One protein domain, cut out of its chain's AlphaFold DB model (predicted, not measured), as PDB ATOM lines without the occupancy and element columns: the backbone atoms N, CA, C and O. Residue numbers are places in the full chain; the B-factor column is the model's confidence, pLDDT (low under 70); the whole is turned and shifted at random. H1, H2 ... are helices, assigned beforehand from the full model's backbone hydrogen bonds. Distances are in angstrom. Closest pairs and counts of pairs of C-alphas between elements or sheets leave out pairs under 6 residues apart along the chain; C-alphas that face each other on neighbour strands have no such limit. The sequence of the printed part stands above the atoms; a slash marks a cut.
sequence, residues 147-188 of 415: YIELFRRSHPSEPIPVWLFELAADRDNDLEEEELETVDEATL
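This is residues 147 to 188 of the 415 residues of an uncharacterized protein of Planctomycetes bacterium CA13 (UniProt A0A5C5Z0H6). Three short helices, H2, H1 and H3, make a small compact cluster, their centres at the corners of a triangle and each touching the other two. H2 and H3 form a helical hairpin, and H1 meets both near its first residues, Tyr 147 and Ile 148, at steeper angles of 41 degrees to H2 and 61 degrees to H3; a loop of residues 155 to 161 joins H1 to H2, and a tail of residues 181 to 188 follows H3. The printed part has 42 residues with three named helices, in the order H1, H2, H3, and no named strand; the class is all helix. The whole is compact, with a radius of gyration of the C-alphas of 9.5 A, and the C-alphas span 26 by 20 by 16 A.

H2, the longest helix by residues, runs from Val 162 to Asp 170, 12.1 A from first to last C-alpha; C-alpha 162 is at (118.941, 179.120, 154.052). H1 covers residues 147 to 154 and is 10.5 A long; it begins at C-alpha 147, at (126.008, 188.290, 149.508). H3 covers residues 174 to 180 and is 10.2 A long; it ends at C-alpha 180, at (128.641, 178.491, 147.977).

H2 and H3 touch, and their closest C-alphas, those of Ala 168 and Glu 176, are 5.9 A apart. They run opposite ways at a shallow tilt of 31 degrees and form a helical hairpin, two successive helices that touch and run opposite ways. H2 also touches H1, with the C-alphas of Tyr 147 and Ala 168 the closest at 6.4 A. H1 and H2 run opposite ways at a steep tilt of 41 degrees and form a second helical hairpin. H1 touches H3 as well, the closest C-alphas being those of Ile 148 and Glu 179, 7.0 A apart. These two run the same way at a steep tilt of 61 degrees. One of the three pairs is at a shallow tilt, and the packing of the helices is mostly crossed, but only just. In H1 and H2 every O i to N i+4 pair is within hydrogen-bond range; in H3 it is 1 of 3, beside 2 of 4 O i to N i+3 pairs.

The outline is rounded, and the two C-alphas farthest apart, those of Ser 157 and Asp 172, are 26.3 A apart. The C-alphas of Tyr 147 and Leu 188, the first and last printed, are 14.5 A apart. The printed part has no cut. The link from H2 to H3 is tight, with 3 residues, and the link from H1 to H2 is short, with 7. The mean pLDDT of the printed part is 84.0, and residues 172 to 175, of which 174 and 175 belong to H3, are under 70.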
ATOM      1  N   TYR A 147     126.992 188.268 148.435       90.12
ATOM      2  CA  TYR A 147     126.008 188.290 149.508       90.12
ATOM      3  C   TYR A 147     126.533 187.534 150.732       90.12
ATOM      4  O   TYR A 147     126.477 188.068 151.844       90.12
ATOM      5  N   ILE A 148     127.095 186.341 150.522       91.31
ATOM      6  CA  ILE A 148     127.629 185.472 151.578       91.31
ATOM      7  C   ILE A 148     128.812 186.134 152.291       91.31
ATOM      8  O   ILE A 148     128.817 186.233 153.522       91.31
ATOM      9  N   GLU A 149     129.779 186.669 151.545       91.56
ATOM     10  CA  GLU A 149     130.931 187.368 152.128       91.56
ATOM     11  C   GLU A 149     130.486 188.608 152.925       91.56
ATOM     12  O   GLU A 149     130.928 188.843 154.058       91.56
ATOM     13  N   LEU A 150     129.564 189.401 152.362       91.19
ATOM     14  CA  LEU A 150     129.039 190.588 153.033       91.19
ATOM     15  C   LEU A 150     128.300 190.223 154.328       91.19
ATOM     16  O   LEU A 150     128.453 190.937 155.329       91.19
ATOM     17  N   PHE A 151     127.531 189.131 154.325       93.56
ATOM     18  CA  PHE A 151     126.844 188.619 155.506       93.56
ATOM     19  C   PHE A 151     127.839 188.177 156.573       93.56
ATOM     20  O   PHE A 151     127.795 188.717 157.676       93.56
ATOM     21  N   ARG A 152     128.806 187.313 156.233       93.81
ATOM     22  CA  ARG A 152     129.862 186.845 157.150       93.81
ATOM     23  C   ARG A 152     130.623 188.006 157.789       93.81
ATOM     24  O   ARG A 152     130.894 187.993 158.985       93.81
ATOM     25  N   ARG A 153     130.934 189.055 157.020       94.00
ATOM     26  CA  ARG A 153     131.610 190.251 157.551       94.00
ATOM     27  C   ARG A 153     130.744 191.040 158.534       94.00
ATOM     28  O   ARG A 153     131.274 191.650 159.460       94.00
ATOM     29  N   SER A 154     129.437 191.083 158.300       94.81
ATOM     30  CA  SER A 154     128.501 191.911 159.071       94.81
ATOM     31  C   SER A 154     127.932 191.182 160.287       94.81
ATOM     32  O   SER A 154     127.625 191.822 161.288       94.81
ATOM     33  N   HIS A 155     127.845 189.855 160.205       93.69
ATOM     34  CA  HIS A 155     127.274 188.958 161.200       93.69
ATOM     35  C   HIS A 155     128.199 187.741 161.413       93.69
ATOM     36  O   HIS A 155     127.800 186.605 161.173       93.69
ATOM     37  N   PRO A 156     129.454 187.938 161.866       94.88
ATOM     38  CA  PRO A 156     130.482 186.885 161.894       94.88
ATOM     39  C   PRO A 156     130.193 185.727 162.855       94.88
ATOM     40  O   PRO A 156     130.918 184.737 162.862       94.88
ATOM     41  N   SER A 157     129.189 185.872 163.716       93.62
ATOM     42  CA  SER A 157     128.795 184.867 164.705       93.62
ATOM     43  C   SER A 157     127.427 184.253 164.418       93.62
ATOM     44  O   SER A 157     126.990 183.402 165.188       93.62
ATOM     45  N   GLU A 158     126.744 184.691 163.358       92.56
ATOM     46  CA  GLU A 158     125.436 184.161 162.975       92.56
ATOM     47  C   GLU A 158     125.610 183.096 161.882       92.56
ATOM     48  O   GLU A 158     126.455 183.270 160.995       92.56
ATOM     49  N   PRO A 159     124.843 181.991 161.931       91.75
ATOM     50  CA  PRO A 159     124.792 181.042 160.825       91.75
ATOM     51  C   PRO A 159     124.230 181.720 159.571       91.75
ATOM     52  O   PRO A 159     123.492 182.704 159.657       91.75
ATOM     53  N   ILE A 160     124.588 181.199 158.396       90.88
ATOM     54  CA  ILE A 160     124.042 181.692 157.128       90.88
ATOM     55  C   ILE A 160     122.593 181.195 157.017       90.88
ATOM     56  O   ILE A 160     122.374 179.981 157.057       90.88
ATOM     57  N   PRO A 161     121.603 182.089 156.859       90.19
ATOM     58  CA  PRO A 161     120.224 181.664 156.656       90.19
ATOM     59  C   PRO A 161     120.057 180.923 155.327       90.19
ATOM     60  O   PRO A 161     120.627 181.349 154.317       90.19
ATOM     61  N   VAL A 162     119.226 179.872 155.292       86.44
ATOM     62  CA  VAL A 162     118.941 179.120 154.052       86.44
ATOM     63  C   VAL A 162     118.448 180.044 152.936       86.44
ATOM     64  O   VAL A 162     118.942 179.952 151.817       86.44
ATOM     65  N   TRP A 163     117.561 181.001 153.232       86.31
ATOM     66  CA  TRP A 163     117.052 181.940 152.222       86.31
ATOM     67  C   TRP A 163     118.164 182.760 151.556       86.31
ATOM     68  O   TRP A 163     118.060 183.114 150.384       86.31
ATOM     69  N   LEU A 164     119.235 183.077 152.291       89.25
ATOM     70  CA  LEU A 164     120.355 183.848 151.764       89.25
ATOM     71  C   LEU A 164     121.231 182.981 150.863       89.25
ATOM     72  O   LEU A 164     121.697 183.450 149.827       89.25
ATOM     73  N   PHE A 165     121.437 181.726 151.258       86.94
ATOM     74  CA  PHE A 165     122.116 180.738 150.432       86.94
ATOM     75  C   PHE A 165     121.356 180.515 149.115       86.94
ATOM     76  O   PHE A 165     121.952 180.601 148.044       86.94
ATOM     77  N   GLU A 166     120.033 180.337 149.178       84.06
ATOM     78  CA  GLU A 166     119.173 180.215 147.995       84.06
ATOM     79  C   GLU A 166     119.206 181.477 147.123       84.06
ATOM     80  O   GLU A 166     119.348 181.378 145.907       84.06
ATOM     81  N   LEU A 167     119.142 182.670 147.729       85.25
ATOM     82  CA  LEU A 167     119.253 183.936 147.002       85.25
ATOM     83  C   LEU A 167     120.602 184.060 146.279       85.25
ATOM     84  O   LEU A 167     120.647 184.543 145.151       85.25
ATOM     85  N   ALA A 168     121.701 183.649 146.912       86.94
ATOM     86  CA  ALA A 168     123.022 183.669 146.293       86.94
ATOM     87  C   ALA A 168     123.128 182.650 145.142       86.94
ATOM     88  O   ALA A 168     123.679 182.981 144.092       86.94
ATOM     89  N   ALA A 169     122.548 181.456 145.306       82.88
ATOM     90  CA  ALA A 169     122.552 180.394 144.300       82.88
ATOM     91  C   ALA A 169     121.689 180.724 143.069       82.88
ATOM     92  O   ALA A 169     122.126 180.530 141.937       82.88
ATOM     93  N   ASP A 170     120.484 181.268 143.270       76.81
ATOM     94  CA  ASP A 170     119.524 181.525 142.187       76.81
ATOM     95  C   ASP A 170     119.983 182.651 141.238       76.81
ATOM     96  O   ASP A 170     119.476 182.773 140.121       76.81
ATOM     97  N   ARG A 171     120.927 183.510 141.650       73.44
ATOM     98  CA  ARG A 171     121.233 184.766 140.940       73.44
ATOM     99  C   ARG A 171     122.479 184.750 140.053       73.44
ATOM    100  O   ARG A 171     122.808 185.811 139.503       73.44
ATOM    101  N   ASP A 172     123.084 183.578 139.854       64.06
ATOM    102  CA  ASP A 172     124.114 183.289 138.838       64.06
ATOM    103  C   ASP A 172     125.199 184.384 138.777       64.06
ATOM    104  O   ASP A 172     125.316 185.178 137.837       64.06
ATOM    105  N   ASN A 173     125.912 184.530 139.892       67.50
ATOM    106  CA  ASN A 173     127.049 185.429 140.036       67.50
ATOM    107  C   ASN A 173     128.274 184.553 140.293       67.50
ATOM    108  O   ASN A 173     128.319 183.907 141.332       67.50
ATOM    109  N   ASP A 174     129.255 184.559 139.384       65.12
ATOM    110  CA  ASP A 174     130.458 183.708 139.452       65.12
ATOM    111  C   ASP A 174     131.147 183.724 140.835       65.12
ATOM    112  O   ASP A 174     131.717 182.731 141.269       65.12
ATOM    113  N   LEU A 175     131.089 184.854 141.553       66.44
ATOM    114  CA  LEU A 175     131.663 184.972 142.901       66.44
ATOM    115  C   LEU A 175     130.864 184.252 143.989       66.44
ATOM    116  O   LEU A 175     131.426 183.909 145.022       66.44
ATOM    117  N   GLU A 176     129.560 184.078 143.797       77.25
ATOM    118  CA  GLU A 176     128.746 183.288 144.718       77.25
ATOM    119  C   GLU A 176     129.019 181.807 144.534       77.25
ATOM    120  O   GLU A 176     129.072 181.107 145.528       77.25
ATOM    121  N   GLU A 177     129.237 181.324 143.306       74.31
ATOM    122  CA  GLU A 177     129.489 179.899 143.057       74.31
ATOM    123  C   GLU A 177     130.700 179.398 143.864       74.31
ATOM    124  O   GLU A 177     130.579 178.426 144.609       74.31
ATOM    125  N   GLU A 178     131.819 180.133 143.827       75.88
ATOM    126  CA  GLU A 178     133.007 179.821 144.633       75.88
ATOM    127  C   GLU A 178     132.718 179.854 146.144       75.88
ATOM    128  O   GLU A 178     133.179 178.989 146.887       75.88
ATOM    129  N   GLU A 179     131.948 180.836 146.624       78.31
ATOM    130  CA  GLU A 179     131.620 180.952 148.048       78.31
ATOM    131  C   GLU A 179     130.648 179.860 148.508       78.31
ATOM    132  O   GLU A 179     130.827 179.311 149.598       78.31
ATOM    133  N   LEU A 180     129.653 179.508 147.692       81.12
ATOM    134  CA  LEU A 180     128.641 178.491 147.977       81.12
ATOM    135  C   LEU A 180     129.273 177.103 148.121       81.12
ATOM    136  O   LEU A 180     128.903 176.377 149.040       81.12
ATOM    137  N   GLU A 181     130.285 176.771 147.311       82.31
ATOM    138  CA  GLU A 181     131.060 175.526 147.453       82.31
ATOM    139  C   GLU A 181     131.764 175.399 148.818       82.31
ATOM    140  O   GLU A 181     132.073 174.291 149.263       82.31
ATOM    141  N   THR A 182     132.024 176.520 149.504       80.81
ATOM    142  CA  THR A 182     132.664 176.526 150.833       80.81
ATOM    143  C   THR A 182     131.682 176.436 151.997       80.81
ATOM    144  O   THR A 182     132.113 176.280 153.144       80.81
ATOM    145  N   VAL A 183     130.380 176.591 151.748       81.50
ATOM    146  CA  VAL A 183     129.365 176.553 152.802       81.50
ATOM    147  C   VAL A 183     129.032 175.097 153.118       81.50
ATOM    148  O   VAL A 183     128.614 174.336 152.254       81.50
ATOM    149  N   ASP A 184     129.195 174.707 154.381       84.12
ATOM    150  CA  ASP A 184     128.703 173.419 154.867       84.12
ATOM    151  C   ASP A 184     127.183 173.510 155.059       84.12
ATOM    152  O   ASP A 184     126.716 174.262 155.918       84.12
ATOM    153  N   GLU A 185     126.407 172.753 154.276       81.62
ATOM    154  CA  GLU A 185     124.938 172.718 154.358       81.62
ATOM    155  C   GLU A 185     124.435 172.419 155.781       81.62
ATOM    156  O   GLU A 185     123.391 172.928 156.182       81.62
ATOM    157  N   ALA A 186     125.197 171.670 156.592       79.31
ATOM    158  CA  ALA A 186     124.844 171.383 157.985       79.31
ATOM    159  C   ALA A 186     124.911 172.615 158.912       79.31
ATOM    160  O   ALA A 186     124.480 172.546 160.064       79.31
ATOM    161  N   THR A 187     125.481 173.726 158.435       79.50
ATOM    162  CA  THR A 187     125.598 174.996 159.170       79.50
ATOM    163  C   THR A 187     124.549 176.030 158.767       79.50
ATOM    164  O   THR A 187     124.539 177.128 159.331       79.50
ATOM    165  N   LEU A 188     123.681 175.693 157.809       82.88
ATOM    166  CA  LEU A 188     122.591 176.559 157.380       82.88
ATOM    167  C   LEU A 188     121.456 176.564 158.409       82.88
ATOM    168  O   LEU A 188     121.126 175.536 159.002       82.88
TER     169      LEU A 188